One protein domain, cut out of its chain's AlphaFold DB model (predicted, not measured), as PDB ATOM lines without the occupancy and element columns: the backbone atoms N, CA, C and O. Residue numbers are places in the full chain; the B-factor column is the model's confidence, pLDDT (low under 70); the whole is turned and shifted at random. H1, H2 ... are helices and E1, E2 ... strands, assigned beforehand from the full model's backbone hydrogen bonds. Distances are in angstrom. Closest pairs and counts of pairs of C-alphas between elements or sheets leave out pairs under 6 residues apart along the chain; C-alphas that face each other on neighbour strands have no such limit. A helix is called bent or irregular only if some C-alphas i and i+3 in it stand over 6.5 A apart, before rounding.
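What this domain is: This is residues 169 to 224 and 243 to 294 of the 294 residues of an uncharacterized protein of Amycolatopsis saalfeldensis (UniProt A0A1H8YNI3). One strongly twisted, curled sheet of five strands has H1 and the arm H3b over one face, the two meeting near their ends in a corner at nearly a right angle, while H2 and H4 only graze the sheet. The longest axis runs from the long loop of residues 182 to 199 at one end to the arm H3a, which reaches away from the sheet at the other. The printed part has 108 residues, with four named helices and five named strands in the order H1 H2 E1 E2 E3 H3 E4 H4 E5; the class is mixed, helices and strands. The sheet's order is E1 E2 E3 E5 E4, antiparallel throughout. The whole is compact, with a radius of gyration of the C-alphas of 13.5 A and spans of 43 by 33 by 22 A.

Where its parts are: The strands are E1, residues 200 to 202; E2, residues 205 to 209, 13.3 A long; E3, residues 215 to 219, 13.8 A; E5, residues 289 to 293, 13.3 A; and E4, residues 268 to 271, 10.2 A. H1, residues 169 to 175, begins at C-alpha 169 (-41.832, -11.724, -32.416) and is 9.9 A long. H2 is residues 178 to 181 and H4 residues 280 to 284. H3, residues 243 to 265, was assigned as one helix by its hydrogen bonds but is bent, with C-alphas 251 and 254 6.8 A apart. Its arms are H3a, residues 243 to 251, 12.5 A, and H3b, residues 254 to 265, 16.4 A. E5 ends at C-alpha 293 (-45.436, -1.614, -32.693).

How they stand to each other: E1, E2 and E3 form a meander, each strand the antiparallel neighbour of the one before, in two hairpins. N 200 and O 207 are 2.8 A apart between E1 and E2, N 206 and O 218 2.8 A between E2 and E3, N 217 and O 289 2.8 A between E3 and E5, and N 269 and O 292 2.8 A between E5 and E4. H1 and H3b are on the same face, two layers with the sheet. H3b has a height over the sheet of 8.7 A. H1 and H3b only just touch, with 3 pairs of C-alphas within 8 A, the closest those of Ala 175 and Leu 263 at 5.9 A; their lines are about perpendicular at 76 degrees. H3b touches H4, closest at the C-alphas of Ala 256 and Glu 280, 5.6 A. H3a is not on the sheet and stands at a steep tilt of 41 degrees to H3b. In H1, H3a, H3b and H4 every O i to N i+4 pair is within hydrogen-bond range; H2 is too short for one.

The domain as a whole: The C-alphas farthest apart are those of Glu 194 and Gly 243, 43.2 A. Residues 225 to 242 are not printed, and C-alphas 224 and 243 are 14.5 A apart across the cut. The link from H2 to E1 is long, with 18 residues. The mean pLDDT of the printed part is 80.8; residues 181 to 197, 222 to 224 and 243 to 249 are under 70.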
ATOM      1  N   VAL A 169     -41.454 -10.335 -32.100       91.12
ATOM      2  CA  VAL A 169     -41.832 -11.724 -32.416       91.12
ATOM      3  C   VAL A 169     -42.592 -12.349 -31.243       91.12
ATOM      4  O   VAL A 169     -43.653 -12.930 -31.462       91.12
ATOM      5  N   GLU A 170     -42.103 -12.212 -30.010       88.56
ATOM      6  CA  GLU A 170     -42.804 -12.718 -28.820       88.56
ATOM      7  C   GLU A 170     -44.185 -12.067 -28.646       88.56
ATOM      8  O   GLU A 170     -45.177 -12.777 -28.473       88.56
ATOM      9  N   ALA A 171     -44.279 -10.744 -28.812       91.62
ATOM     10  CA  ALA A 171     -45.540 -10.009 -28.734       91.62
ATOM     11  C   ALA A 171     -46.557 -10.467 -29.795       91.62
ATOM     12  O   ALA A 171     -47.738 -10.646 -29.491       91.62
ATOM     13  N   ILE A 172     -46.111 -10.719 -31.033       91.81
ATOM     14  CA  ILE A 172     -46.953 -11.294 -32.092       91.81
ATOM     15  C   ILE A 172     -47.454 -12.676 -31.666       91.81
ATOM     16  O   ILE A 172     -48.652 -12.947 -31.762       91.81
ATOM     17  N   ARG A 173     -46.566 -13.552 -31.179       88.50
ATOM     18  CA  ARG A 173     -46.933 -14.915 -30.753       88.50
ATOM     19  C   ARG A 173     -47.961 -14.907 -29.625       88.50
ATOM     20  O   ARG A 173     -48.869 -15.734 -29.641       88.50
ATOM     21  N   ASP A 174     -47.835 -13.983 -28.678       90.00
ATOM     22  CA  ASP A 174     -48.769 -13.844 -27.560       90.00
ATOM     23  C   ASP A 174     -50.101 -13.193 -27.969       90.00
ATOM     24  O   ASP A 174     -51.142 -13.503 -27.386       90.00
ATOM     25  N   ALA A 175     -50.105 -12.332 -28.990       91.88
ATOM     26  CA  ALA A 175     -51.328 -11.743 -29.536       91.88
ATOM     27  C   ALA A 175     -52.168 -12.750 -30.344       91.88
ATOM     28  O   ALA A 175     -53.396 -12.624 -30.429       91.88
ATOM     29  N   LEU A 176     -51.519 -13.736 -30.971       89.31
ATOM     30  CA  LEU A 176     -52.189 -14.734 -31.797       89.31
ATOM     31  C   LEU A 176     -52.975 -15.755 -30.949       89.31
ATOM     32  O   LEU A 176     -52.569 -16.101 -29.842       89.31
ATOM     33  N   PRO A 177     -54.114 -16.275 -31.459       83.38
ATOM     34  CA  PRO A 177     -54.881 -17.307 -30.765       83.38
ATOM     35  C   PRO A 177     -54.039 -18.540 -30.420       83.38
ATOM     36  O   PRO A 177     -53.275 -19.028 -31.251       83.38
ATOM     37  N   GLU A 178     -54.260 -19.112 -29.235       78.88
ATOM     38  CA  GLU A 178     -53.548 -20.311 -28.766       78.88
ATOM     39  C   GLU A 178     -53.687 -21.501 -29.728       78.88
ATOM     40  O   GLU A 178     -52.732 -22.246 -29.935       78.88
ATOM     41  N   SER A 179     -54.837 -21.622 -30.401       75.19
ATOM     42  CA  SER A 179     -55.077 -22.638 -31.435       75.19
ATOM     43  C   SER A 179     -54.123 -22.546 -32.630       75.19
ATOM     44  O   SER A 179     -53.966 -23.526 -33.356       75.19
ATOM     45  N   LEU A 180     -53.493 -21.389 -32.847       74.00
ATOM     46  CA  LEU A 180     -52.465 -21.189 -33.863       74.00
ATOM     47  C   LEU A 180     -51.052 -21.334 -33.286       74.00
ATOM     48  O   LEU A 180     -50.147 -21.680 -34.025       74.00
ATOM     49  N   ARG A 181     -50.834 -21.134 -31.983       66.12
ATOM     50  CA  ARG A 181     -49.489 -21.075 -31.377       66.12
ATOM     51  C   ARG A 181     -48.648 -22.348 -31.575       66.12
ATOM     52  O   ARG A 181     -47.427 -22.247 -31.617       66.12
ATOM     53  N   TRP A 182     -49.294 -23.509 -31.718       59.53
ATOM     54  CA  TRP A 182     -48.639 -24.828 -31.806       59.53
ATOM     55  C   TRP A 182     -48.972 -25.625 -33.069       59.53
ATOM     56  O   TRP A 182     -48.506 -26.752 -33.232       59.53
ATOM     57  N   ALA A 183     -49.793 -25.076 -33.965       57.00
ATOM     58  CA  ALA A 183     -49.995 -25.692 -35.266       57.00
ATOM     59  C   ALA A 183     -48.745 -25.398 -36.112       57.00
ATOM     60  O   ALA A 183     -48.293 -24.263 -36.175       57.00
ATOM     61  N   ALA A 184     -48.143 -26.398 -36.737       56.19
ATOM     62  CA  ALA A 184     -47.018 -26.198 -37.642       56.19
ATOM     63  C   ALA A 184     -47.248 -27.045 -38.893       56.19
ATOM     64  O   ALA A 184     -47.700 -28.188 -38.756       56.19
ATOM     65  N   PRO A 185     -46.957 -26.524 -40.096       54.25
ATOM     66  CA  PRO A 185     -46.908 -27.359 -41.284       54.25
ATOM     67  C   PRO A 185     -45.778 -28.380 -41.126       54.25
ATOM     68  O   PRO A 185     -44.629 -28.006 -40.917       54.25
ATOM     69  N   ASP A 186     -46.132 -29.663 -41.167       55.88
ATOM     70  CA  ASP A 186     -45.215 -30.808 -41.210       55.88
ATOM     71  C   ASP A 186     -44.215 -30.958 -40.049       55.88
ATOM     72  O   ASP A 186     -43.116 -31.478 -40.210       55.88
ATOM     73  N   GLY A 187     -44.653 -30.619 -38.834       49.66
ATOM     74  CA  GLY A 187     -44.249 -31.361 -37.640       49.66
ATOM     75  C   GLY A 187     -42.761 -31.408 -37.289       49.66
ATOM     76  O   GLY A 187     -42.332 -32.454 -36.833       49.66
ATOM     77  N   TYR A 188     -41.993 -30.325 -37.427       50.72
ATOM     78  CA  TYR A 188     -40.925 -29.957 -36.478       50.72
ATOM     79  C   TYR A 188     -40.367 -28.577 -36.856       50.72
ATOM     80  O   TYR A 188     -39.722 -28.440 -37.890       50.72
ATOM     81  N   TYR A 189     -40.565 -27.563 -36.011       55.88
ATOM     82  CA  TYR A 189     -39.713 -26.373 -36.027       55.88
ATOM     83  C   TYR A 189     -39.053 -26.276 -34.657       55.88
ATOM     84  O   TYR A 189     -39.775 -26.304 -33.657       55.88
ATOM     85  N   PRO A 190     -37.714 -26.219 -34.585       52.53
ATOM     86  CA  PRO A 190     -37.028 -26.094 -33.309       52.53
ATOM     87  C   PRO A 190     -37.493 -24.819 -32.599       52.53
ATOM     88  O   PRO A 190     -37.619 -23.753 -33.212       52.53
ATOM     89  N   GLU A 191     -37.780 -24.940 -31.302       46.22
ATOM     90  CA  GLU A 191     -38.049 -23.779 -30.462       46.22
ATOM     91  C   GLU A 191     -36.835 -22.830 -30.498       46.22
ATOM     92  O   GLU A 191     -35.689 -23.295 -30.562       46.22
ATOM     93  N   PRO A 192     -37.046 -21.499 -30.467       43.28
ATOM     94  CA  PRO A 192     -35.952 -20.560 -30.275       43.28
ATOM     95  C   PRO A 192     -35.237 -20.903 -28.972       43.28
ATOM     96  O   PRO A 192     -35.803 -20.743 -27.892       43.28
ATOM     97  N   GLY A 193     -34.009 -21.397 -29.066       45.91
ATOM     98  CA  GLY A 193     -33.287 -21.811 -27.872       45.91
ATOM     99  C   GLY A 193     -31.997 -22.568 -28.116       45.91
ATOM    100  O   GLY A 193     -31.079 -22.396 -27.322       45.91
ATOM    101  N   GLU A 194     -31.878 -23.335 -29.207       47.88
ATOM    102  CA  GLU A 194     -30.670 -24.160 -29.386       47.88
ATOM    103  C   GLU A 194     -29.880 -23.917 -30.671       47.88
ATOM    104  O   GLU A 194     -28.683 -24.142 -30.644       47.88
ATOM    105  N   GLU A 195     -30.455 -23.349 -31.738       52.56
ATOM    106  CA  GLU A 195     -29.675 -22.979 -32.944       52.56
ATOM    107  C   GLU A 195     -30.446 -22.111 -33.961       52.56
ATOM    108  O   GLU A 195     -29.841 -21.488 -34.836       52.56
ATOM    109  N   TYR A 196     -31.775 -22.031 -33.839       64.31
ATOM    110  CA  TYR A 196     -32.670 -21.549 -34.889       64.31
ATOM    111  C   TYR A 196     -33.317 -20.192 -34.569       64.31
ATOM    112  O   TYR A 196     -33.931 -20.005 -33.519       64.31
ATOM    113  N   LEU A 197     -33.216 -19.254 -35.516       66.62
ATOM    114  CA  LEU A 197     -33.735 -17.878 -35.415       66.62
ATOM    115  C   LEU A 197     -34.896 -17.601 -36.371       66.62
ATOM    116  O   LEU A 197     -35.099 -16.471 -36.819       66.62
ATOM    117  N   GLY A 198     -35.643 -18.650 -36.684       70.06
ATOM    118  CA  GLY A 198     -36.775 -18.599 -37.588       70.06
ATOM    119  C   GLY A 198     -36.445 -19.041 -39.023       70.06
ATOM    120  O   GLY A 198     -35.294 -19.378 -39.311       70.06
ATOM    121  N   PRO A 199     -37.445 -19.056 -39.926       75.75
ATOM    122  CA  PRO A 199     -38.817 -18.561 -39.742       75.75
ATOM    123  C   PRO A 199     -39.552 -19.162 -38.535       75.75
ATOM    124  O   PRO A 199     -39.493 -20.371 -38.299       75.75
ATOM    125  N   TYR A 200     -40.199 -18.307 -37.740       80.69
ATOM    126  CA  TYR A 200     -41.030 -18.711 -36.605       80.69
ATOM    127  C   TYR A 200     -42.457 -18.962 -37.088       80.69
ATOM    128  O   TYR A 200     -42.999 -18.162 -37.847       80.69
ATOM    129  N   PHE A 201     -43.090 -20.035 -36.617       80.31
ATOM    130  CA  PHE A 201     -44.438 -20.403 -37.049       80.31
ATOM    131  C   PHE A 201     -45.445 -20.350 -35.902       80.31
ATOM    132  O   PHE A 201     -45.167 -20.765 -34.778       80.31
ATOM    133  N   CYS A 202     -46.633 -19.832 -36.206       80.38
ATOM    134  CA  CYS A 202     -47.840 -19.898 -35.388       80.38
ATOM    135  C   CYS A 202     -48.984 -20.352 -36.293       80.38
ATOM    136  O   CYS A 202     -49.769 -19.552 -36.813       80.38
ATOM    137  N   GLY A 203     -49.045 -21.658 -36.537       79.06
ATOM    138  CA  GLY A 203     -50.017 -22.259 -37.427       79.06
ATOM    139  C   GLY A 203     -49.652 -21.918 -38.862       79.06
ATOM    140  O   GLY A 203     -48.517 -22.133 -39.281       79.06
ATOM    141  N   PRO A 204     -50.600 -21.367 -39.623       81.75
ATOM    142  CA  PRO A 204     -50.352 -20.849 -40.959       81.75
ATOM    143  C   PRO A 204     -49.635 -19.492 -40.956       81.75
ATOM    144  O   PRO A 204     -49.390 -18.954 -42.027       81.75
ATOM    145  N   VAL A 205     -49.333 -18.891 -39.802       86.69
ATOM    146  CA  VAL A 205     -48.620 -17.609 -39.741       86.69
ATOM    147  C   VAL A 205     -47.118 -17.863 -39.680       86.69
ATOM    148  O   VAL A 205     -46.634 -18.430 -38.703       86.69
ATOM    149  N   GLN A 206     -46.390 -17.410 -40.696       88.62
ATOM    150  CA  GLN A 206     -44.933 -17.341 -40.709       88.62
ATOM    151  C   GLN A 206     -44.479 -15.951 -40.251       88.62
ATOM    152  O   GLN A 206     -45.030 -14.941 -40.693       88.62
ATOM    153  N   ILE A 207     -43.474 -15.903 -39.378       90.19
ATOM    154  CA  ILE A 207     -42.875 -14.684 -38.835       90.19
ATOM    155  C   ILE A 207     -41.359 -14.751 -39.060       90.19
ATOM    156  O   ILE A 207     -40.683 -15.625 -38.519       90.19
ATOM    157  N   ASP A 208     -40.809 -13.813 -39.826       90.38
ATOM    158  CA  ASP A 208     -39.379 -13.743 -40.136       90.38
ATOM    159  C   ASP A 208     -38.719 -12.589 -39.379       90.38
ATOM    160  O   ASP A 208     -39.145 -11.441 -39.519       90.38
ATOM    161  N   LEU A 209     -37.632 -12.864 -38.654       90.06
ATOM    162  CA  LEU A 209     -36.792 -11.843 -38.023       90.06
ATOM    163  C   LEU A 209     -35.511 -11.609 -38.837       90.06
ATOM    164  O   LEU A 209     -34.614 -12.453 -38.902       90.06
ATOM    165  N   GLU A 210     -35.383 -10.429 -39.438       88.31
ATOM    166  CA  GLU A 210     -34.191 -10.054 -40.197       88.31
ATOM    167  C   GLU A 210     -33.034  -9.571 -39.306       88.31
ATOM    168  O   GLU A 210     -33.184  -9.241 -38.132       88.31
ATOM    169  N   ALA A 211     -31.827  -9.474 -39.881       79.44
ATOM    170  CA  ALA A 211     -30.644  -8.925 -39.191       79.44
ATOM    171  C   ALA A 211     -30.795  -7.522 -38.667       79.44
ATOM    172  O   ALA A 211     -30.186  -7.176 -37.661       79.44
ATOM    173  N   SER A 212     -31.547  -6.728 -39.407       83.81
ATOM    174  CA  SER A 212     -31.854  -5.357 -39.062       83.81
ATOM    175  C   SER A 212     -32.745  -5.266 -37.820       83.81
ATOM    176  O   SER A 212     -32.883  -4.171 -37.282       83.81
ATOM    177  N   GLY A 213     -33.342  -6.380 -37.374       87.44
ATOM    178  CA  GLY A 213     -34.408  -6.398 -36.375       87.44
ATOM    179  C   GLY A 213     -35.797  -6.161 -36.965       87.44
ATOM    180  O   GLY A 213     -36.759  -6.033 -36.217       87.44
ATOM    181  N   GLN A 214     -35.922  -6.076 -38.292       93.38
ATOM    182  CA  GLN A 214     -37.228  -5.981 -38.939       93.38
ATOM    183  C   GLN A 214     -37.946  -7.324 -38.867       93.38
ATOM    184  O   GLN A 214     -37.346  -8.366 -39.136       93.38
ATOM    185  N   VAL A 215     -39.231  -7.273 -38.532       94.06
ATOM    186  CA  VAL A 215     -40.088  -8.450 -38.437       94.06
ATOM    187  C   VAL A 215     -41.067  -8.435 -39.594       94.06
ATOM    188  O   VAL A 215     -41.752  -7.436 -39.816       94.06
ATOM    189  N   TYR A 216     -41.137  -9.538 -40.325       95.12
ATOM    190  CA  TYR A 216     -42.101  -9.719 -41.399       95.12
ATOM    191  C   TYR A 216     -43.067 -10.842 -41.065       95.12
ATOM    192  O   TYR A 216     -42.689 -11.809 -40.415       95.12
ATOM    193  N   LEU A 217     -44.304 -10.715 -41.529       93.69
ATOM    194  CA  LEU A 217     -45.364 -11.685 -41.322       93.69
ATOM    195  C   LEU A 217     -45.983 -12.079 -42.661       93.69
ATOM    196  O   LEU A 217     -46.256 -11.223 -43.506       93.69
ATOM    197  N   GLN A 218     -46.234 -13.372 -42.835       91.44
ATOM    198  CA  GLN A 218     -46.923 -13.928 -43.993       91.44
ATOM    199  C   GLN A 218     -47.932 -14.990 -43.548       91.44
ATOM    200  O   GLN A 218     -47.688 -15.741 -42.606       91.44
ATOM    201  N   LEU A 219     -49.073 -15.058 -44.235       88.31
ATOM    202  CA  LEU A 219     -50.062 -16.113 -44.039       88.31
ATOM    203  C   LEU A 219     -49.908 -17.183 -45.126       88.31
ATOM    204  O   LEU A 219     -49.972 -16.879 -46.318       88.31
ATOM    205  N   LEU A 220     -49.709 -18.430 -44.710       83.00
ATOM    206  CA  LEU A 220     -49.497 -19.591 -45.565       83.00
ATOM    207  C   LEU A 220     -50.797 -20.374 -45.775       83.00
ATOM    208  O   LEU A 220     -51.607 -20.540 -44.861       83.00
ATOM    209  N   ASP A 221     -50.984 -20.907 -46.983       77.06
ATOM    210  CA  ASP A 221     -52.089 -21.823 -47.284       77.06
ATOM    211  C   ASP A 221     -51.671 -23.266 -46.992       77.06
ATOM    212  O   ASP A 221     -51.096 -23.942 -47.841       77.06
ATOM    213  N   LEU A 222     -51.975 -23.749 -45.788       66.00
ATOM    214  CA  LEU A 222     -51.648 -25.117 -45.368       66.00
ATOM    215  C   LEU A 222     -52.672 -26.166 -45.854       66.00
ATOM    216  O   LEU A 222     -52.580 -27.340 -45.510       66.00
ATOM    217  N   GLY A 223     -53.680 -25.756 -46.634       56.88
ATOM    218  CA  GLY A 223     -54.837 -26.577 -47.003       56.88
ATOM    219  C   GLY A 223     -54.630 -27.578 -48.145       56.88
ATOM    220  O   GLY A 223     -55.605 -28.213 -48.549       56.88
ATOM    221  N   ARG A 224     -53.417 -27.738 -48.693       51.19
ATOM    222  CA  ARG A 224     -53.123 -28.758 -49.717       51.19
ATOM    223  C   ARG A 224     -51.984 -29.681 -49.266       51.19
ATOM    224  O   ARG A 224     -50.830 -29.259 -49.286       51.19
ATOM    225  N   GLY A 243     -62.007 -21.197 -59.513       58.50
ATOM    226  CA  GLY A 243     -62.523 -22.094 -58.477       58.50
ATOM    227  C   GLY A 243     -61.501 -22.352 -57.367       58.50
ATOM    228  O   GLY A 243     -61.817 -22.198 -56.187       58.50
ATOM    229  N   ILE A 244     -60.246 -22.625 -57.730       60.47
ATOM    230  CA  ILE A 244     -59.148 -22.839 -56.771       60.47
ATOM    231  C   ILE A 244     -58.850 -21.570 -55.972       60.47
ATOM    232  O   ILE A 244     -58.679 -21.630 -54.752       60.47
ATOM    233  N   VAL A 245     -58.809 -20.415 -56.642       62.78
ATOM    234  CA  VAL A 245     -58.589 -19.120 -55.986       62.78
ATOM    235  C   VAL A 245     -59.747 -18.782 -55.044       62.78
ATOM    236  O   VAL A 245     -59.501 -18.322 -53.926       62.78
ATOM    237  N   ARG A 246     -61.000 -19.055 -55.432       67.19
ATOM    238  CA  ARG A 246     -62.184 -18.851 -54.578       67.19
ATOM    239  C   ARG A 246     -62.176 -19.767 -53.358       67.19
ATOM    240  O   ARG A 246     -62.407 -19.286 -52.251       67.19
ATOM    241  N   GLU A 247     -61.866 -21.050 -53.524       67.50
ATOM    242  CA  GLU A 247     -61.772 -22.000 -52.409       67.50
ATOM    243  C   GLU A 247     -60.637 -21.646 -51.439       67.50
ATOM    244  O   GLU A 247     -60.835 -21.668 -50.223       67.50
ATOM    245  N   LYS A 248     -59.462 -21.264 -51.959       67.94
ATOM    246  CA  LYS A 248     -58.340 -20.756 -51.155       67.94
ATOM    247  C   LYS A 248     -58.744 -19.514 -50.365       67.94
ATOM    248  O   LYS A 248     -58.564 -19.464 -49.148       67.94
ATOM    249  N   SER A 249     -59.342 -18.539 -51.044       69.50
ATOM    250  CA  SER A 249     -59.780 -17.288 -50.426       69.50
ATOM    251  C   SER A 249     -60.814 -17.544 -49.328       69.50
ATOM    252  O   SER A 249     -60.686 -16.995 -48.237       69.50
ATOM    253  N   ALA A 250     -61.784 -18.436 -49.554       73.81
ATOM    254  CA  ALA A 250     -62.804 -18.784 -48.565       73.81
ATOM    255  C   ALA A 250     -62.222 -19.429 -47.293       73.81
ATOM    256  O   ALA A 250     -62.723 -19.172 -46.197       73.81
ATOM    257  N   ARG A 251     -61.154 -20.231 -47.413       73.88
ATOM    258  CA  ARG A 251     -60.472 -20.843 -46.258       73.88
ATOM    259  C   ARG A 251     -59.615 -19.845 -45.479       73.88
ATOM    260  O   ARG A 251     -59.607 -19.880 -44.251       73.88
ATOM    261  N   ILE A 252     -58.891 -18.973 -46.180       81.25
ATOM    262  CA  ILE A 252     -57.881 -18.093 -45.575       81.25
ATOM    263  C   ILE A 252     -58.492 -16.789 -45.047       81.25
ATOM    264  O   ILE A 252     -58.022 -16.271 -44.037       81.25
ATOM    265  N   HIS A 253     -59.562 -16.267 -45.654       86.12
ATOM    266  CA  HIS A 253     -60.169 -14.992 -45.240       86.12
ATOM    267  C   HIS A 253     -60.533 -14.906 -43.747       86.12
ATOM    268  O   HIS A 253     -60.154 -13.922 -43.107       86.12
ATOM    269  N   PRO A 254     -61.236 -15.892 -43.147       87.38
ATOM    270  CA  PRO A 254     -61.597 -15.832 -41.727       87.38
ATOM    271  C   PRO A 254     -60.371 -15.746 -40.810       87.38
ATOM    272  O   PRO A 254     -60.374 -15.062 -39.783       87.38
ATOM    273  N   LEU A 255     -59.305 -16.431 -41.208       86.88
ATOM    274  CA  LEU A 255     -58.037 -16.470 -40.505       86.88
ATOM    275  C   LEU A 255     -57.263 -15.157 -40.675       86.88
ATOM    276  O   LEU A 255     -56.831 -14.597 -39.674       86.88
ATOM    277  N   ALA A 256     -57.162 -14.622 -41.896       90.69
ATOM    278  CA  ALA A 256     -56.550 -13.322 -42.174       90.69
ATOM    279  C   ALA A 256     -57.209 -12.200 -41.359       90.69
ATOM    280  O   ALA A 256     -56.517 -11.426 -40.697       90.69
ATOM    281  N   ARG A 257     -58.549 -12.176 -41.318       92.75
ATOM    282  CA  ARG A 257     -59.327 -11.259 -40.473       92.75
ATOM    283  C   ARG A 257     -58.979 -11.403 -38.997       92.75
ATOM    284  O   ARG A 257     -58.758 -10.410 -38.310       92.75
ATOM    285  N   THR A 258     -58.935 -12.641 -38.505       91.62
ATOM    286  CA  THR A 258     -58.631 -12.925 -37.098       91.62
ATOM    287  C   THR A 258     -57.221 -12.464 -36.739       91.62
ATOM    288  O   THR A 258     -57.054 -11.770 -35.740       91.62
ATOM    289  N   VAL A 259     -56.223 -12.799 -37.559       91.50
ATOM    290  CA  VAL A 259     -54.821 -12.400 -37.368       91.50
ATOM    291  C   VAL A 259     -54.698 -10.878 -37.342       91.50
ATOM    292  O   VAL A 259     -54.215 -10.327 -36.356       91.50
ATOM    293  N   LEU A 260     -55.204 -10.187 -38.368       93.75
ATOM    294  CA  LEU A 260     -55.105  -8.730 -38.464       93.75
ATOM    295  C   LEU A 260     -55.797  -8.029 -37.287       93.75
ATOM    296  O   LEU A 260     -55.236  -7.111 -36.688       93.75
ATOM    297  N   SER A 261     -56.994  -8.493 -36.915       94.25
ATOM    298  CA  SER A 261     -57.762  -7.963 -35.785       94.25
ATOM    299  C   SER A 261     -57.032  -8.143 -34.450       94.25
ATOM    300  O   SER A 261     -56.961  -7.204 -33.653       94.25
ATOM    301  N   ARG A 262     -56.454  -9.327 -34.208       94.44
ATOM    302  CA  ARG A 262     -55.718  -9.640 -32.975       94.44
ATOM    303  C   ARG A 262     -54.445  -8.818 -32.840       94.44
ATOM    304  O   ARG A 262     -54.237  -8.224 -31.787       94.44
ATOM    305  N   LEU A 263     -53.658  -8.722 -33.909       94.56
ATOM    306  CA  LEU A 263     -52.430  -7.929 -33.920       94.56
ATOM    307  C   LEU A 263     -52.730  -6.443 -33.718       94.56
ATOM    308  O   LEU A 263     -52.151  -5.823 -32.833       94.56
ATOM    309  N   THR A 264     -53.724  -5.906 -34.429       94.81
ATOM    310  CA  THR A 264     -54.129  -4.500 -34.264       94.81
ATOM    311  C   THR A 264     -54.595  -4.217 -32.835       94.81
ATOM    312  O   THR A 264     -54.243  -3.192 -32.259       94.81
ATOM    313  N   SER A 265     -55.350  -5.140 -32.229       94.69
ATOM    314  CA  SER A 265     -55.805  -5.010 -30.835       94.69
ATOM    315  C   SER A 265     -54.654  -5.057 -29.825       94.69
ATOM    316  O   SER A 265     -54.774  -4.486 -28.744       94.69
ATOM    317  N   ALA A 266     -53.549  -5.719 -30.174       94.12
ATOM    318  CA  ALA A 266     -52.319  -5.754 -29.390       94.12
ATOM    319  C   ALA A 266     -51.398  -4.544 -29.652       94.12
ATOM    320  O   ALA A 266     -50.312  -4.483 -29.086       94.12
ATOM    321  N   GLY A 267     -51.810  -3.585 -30.492       95.44
ATOM    322  CA  GLY A 267     -50.979  -2.438 -30.873       95.44
ATOM    323  C   GLY A 267     -49.894  -2.778 -31.898       95.44
ATOM    324  O   GLY A 267     -48.914  -2.051 -32.010       95.44
ATOM    325  N   ILE A 268     -50.047  -3.878 -32.636       96.50
ATOM    326  CA  ILE A 268     -49.124  -4.293 -33.694       96.50
ATOM    327  C   ILE A 268     -49.767  -3.989 -35.045       96.50
ATOM    328  O   ILE A 268     -50.841  -4.496 -35.379       96.50
ATOM    329  N   HIS A 269     -49.089  -3.171 -35.838       95.62
ATOM    330  CA  HIS A 269     -49.526  -2.762 -37.164       95.62
ATOM    331  C   HIS A 269     -48.731  -3.484 -38.248       95.62
ATOM    332  O   HIS A 269     -47.531  -3.723 -38.114       95.62
ATOM    333  N   LEU A 270     -49.421  -3.833 -39.333       96.31
ATOM    334  CA  LEU A 270     -48.832  -4.470 -40.504       96.31
ATOM    335  C   LEU A 270     -48.814  -3.488 -41.674       96.31
ATOM    336  O   LEU A 270     -49.785  -2.762 -41.890       96.31
ATOM    337  N   TYR A 271     -47.735  -3.511 -42.449       96.62
ATOM    338  CA  TYR A 271     -47.525  -2.637 -43.599       96.62
ATOM    339  C   TYR A 271     -47.057  -3.424 -44.820       96.62
ATOM    340  O   TYR A 271     -46.304  -4.391 -44.714       96.62
ATOM    341  N   THR A 272     -47.478  -2.993 -46.000       95.06
ATOM    342  CA  THR A 272     -46.982  -3.492 -47.289       95.06
ATOM    343  C   THR A 272     -45.598  -2.916 -47.613       95.06
ATOM    344  O   THR A 272     -45.076  -2.048 -46.909       95.06
ATOM    345  N   GLY A 273     -44.975  -3.382 -48.703       89.38
ATOM    346  CA  GLY A 273     -43.632  -2.939 -49.113       89.38
ATOM    347  C   GLY A 273     -43.514  -1.436 -49.409       89.38
ATOM    348  O   GLY A 273     -42.451  -0.851 -49.210       89.38
ATOM    349  N   ASP A 274     -44.609  -0.789 -49.814       92.81
ATOM    350  CA  ASP A 274     -44.702   0.664 -50.008       92.81
ATOM    351  C   ASP A 274     -45.024   1.440 -48.715       92.81
ATOM    352  O   ASP A 274     -45.178   2.660 -48.743       92.81
ATOM    353  N   ARG A 275     -45.078   0.743 -47.572       90.62
ATOM    354  CA  ARG A 275     -45.423   1.259 -46.240       90.62
ATOM    355  C   ARG A 275     -46.859   1.762 -46.097       90.62
ATOM    356  O   ARG A 275     -47.142   2.504 -45.155       90.62
ATOM    357  N   SER A 276     -47.772   1.368 -46.981       94.62
ATOM    358  CA  SER A 276     -49.196   1.573 -46.722       94.62
ATOM    359  C   SER A 276     -49.710   0.562 -45.678       94.62
ATOM    360  O   SER A 276     -49.134  -0.523 -45.531       94.62
ATOM    361  N   PRO A 277     -50.733   0.916 -44.873       95.62
ATOM    362  CA  PRO A 277     -51.322  -0.017 -43.919       95.62
ATOM    363  C   PRO A 277     -51.856  -1.260 -44.629       95.62
ATOM    364  O   PRO A 277     -52.586  -1.160 -45.617       95.62
ATOM    365  N   ALA A 278     -51.508  -2.434 -44.113       93.31
ATOM    366  CA  ALA A 278     -51.979  -3.688 -44.668       93.31
ATOM    367  C   ALA A 278     -53.476  -3.905 -44.394       93.31
ATOM    368  O   ALA A 278     -54.071  -3.349 -43.472       93.31
ATOM    369  N   ALA A 279     -54.065  -4.781 -45.201       93.00
ATOM    370  CA  ALA A 279     -55.482  -5.127 -45.198       93.00
ATOM    371  C   ALA A 279     -55.633  -6.651 -45.308       93.00
ATOM    372  O   ALA A 279     -54.652  -7.346 -45.594       93.00
ATOM    373  N   GLU A 280     -56.842  -7.172 -45.079       91.94
ATOM    374  CA  GLU A 280     -57.118  -8.618 -45.100       91.94
ATOM    375  C   GLU A 280     -56.674  -9.260 -46.422       91.94
ATOM    376  O   GLU A 280     -56.077 -10.336 -46.425       91.94
ATOM    377  N   GLU A 281     -56.905  -8.575 -47.541       90.31
ATOM    378  CA  GLU A 281     -56.619  -9.052 -48.893       90.31
ATOM    379  C   GLU A 281     -55.122  -9.310 -49.104       90.31
ATOM    380  O   GLU A 281     -54.744 -10.265 -49.782       90.31
ATOM    381  N   HIS A 282     -54.261  -8.508 -48.474       92.38
ATOM    382  CA  HIS A 282     -52.813  -8.676 -48.566       92.38
ATOM    383  C   HIS A 282     -52.347  -9.968 -47.883       92.38
ATOM    384  O   HIS A 282     -51.505 -10.685 -48.428       92.38
ATOM    385  N   LEU A 283     -52.925 -10.290 -46.720       87.69
ATOM    386  CA  LEU A 283     -52.663 -11.545 -46.012       87.69
ATOM    387  C   LEU A 283     -53.201 -12.744 -46.800       87.69
ATOM    388  O   LEU A 283     -52.501 -13.742 -46.937       87.69
ATOM    389  N   VAL A 284     -54.408 -12.645 -47.367       86.62
ATOM    390  CA  VAL A 284     -55.004 -13.713 -48.194       86.62
ATOM    391  C   VAL A 284     -54.169 -13.993 -49.447       86.62
ATOM    392  O   VAL A 284     -54.000 -15.151 -49.834       86.62
ATOM    393  N   ALA A 285     -53.595 -12.949 -50.048       86.12
ATOM    394  CA  ALA A 285     -52.672 -13.069 -51.172       86.12
ATOM    395  C   ALA A 285     -51.321 -13.710 -50.791       86.12
ATOM    396  O   ALA A 285     -50.531 -14.024 -51.678       86.12
ATOM    397  N   GLY A 286     -51.045 -13.915 -49.497       83.25
ATOM    398  CA  GLY A 286     -49.752 -14.393 -49.016       83.25
ATOM    399  C   GLY A 286     -48.655 -13.341 -49.169       83.25
ATOM    400  O   GLY A 286     -47.501 -13.689 -49.393       83.25
ATOM    401  N   THR A 287     -48.994 -12.053 -49.089       88.69
ATOM    402  CA  THR A 287     -48.002 -10.970 -49.152       88.69
ATOM    403  C   THR A 287     -47.162 -10.972 -47.876       88.69
ATOM    404  O   THR A 287     -47.703 -11.123 -46.781       88.69
ATOM    405  N   ARG A 288     -45.846 -10.771 -48.003       92.62
ATOM    406  CA  ARG A 288     -44.946 -10.555 -46.859       92.62
ATOM    407  C   ARG A 288     -45.107  -9.116 -46.362       92.62
ATOM    408  O   ARG A 288     -44.854  -8.172 -47.110       92.62
ATOM    409  N   LEU A 289     -45.558  -8.954 -45.122       95.69
ATOM    410  CA  LEU A 289     -45.913  -7.665 -44.524       95.69
ATOM    411  C   LEU A 289     -44.946  -7.304 -43.401       95.69
ATOM    412  O   LEU A 289     -44.604  -8.157 -42.594       95.69
ATOM    413  N   LEU A 290     -44.525  -6.046 -43.324       96.56
ATOM    414  CA  LEU A 290     -43.695  -5.531 -42.238       96.56
ATOM    415  C   LEU A 290     -44.553  -5.324 -40.983       96.56
ATOM    416  O   LEU A 290     -45.551  -4.610 -41.047       96.56
ATOM    417  N   ALA A 291     -44.149  -5.901 -39.855       95.62
ATOM    418  CA  ALA A 291     -44.783  -5.695 -38.557       95.62
ATOM    419  C   ALA A 291     -44.052  -4.617 -37.745       95.62
ATOM    420  O   ALA A 291     -42.820  -4.591 -37.700       95.62
ATOM    421  N   THR A 292     -44.809  -3.744 -37.080       93.44
ATOM    422  CA  THR A 292     -44.279  -2.726 -36.161       93.44
ATOM    423  C   THR A 292     -45.197  -2.542 -34.956       93.44
ATOM    424  O   THR A 292     -46.409  -2.721 -35.068       93.44
ATOM    425  N   GLU A 293     -44.642  -2.126 -33.820       89.44
ATOM    426  CA  GLU A 293     -45.436  -1.614 -32.693       89.44
ATOM    427  C   GLU A 293     -45.967  -0.199 -33.004       89.44
ATOM    428  O   GLU A 293     -45.348   0.534 -33.784       89.44
ATOM    429  N   ALA A 294     -47.129   0.141 -32.440       75.88
ATOM    430  CA  ALA A 294     -47.810   1.436 -32.555       75.88
ATOM    431  C   ALA A 294     -47.129   2.577 -31.782       75.88
ATOM    432  O   ALA A 294     -46.577   2.321 -30.689       75.88
TER     433      ALA A 294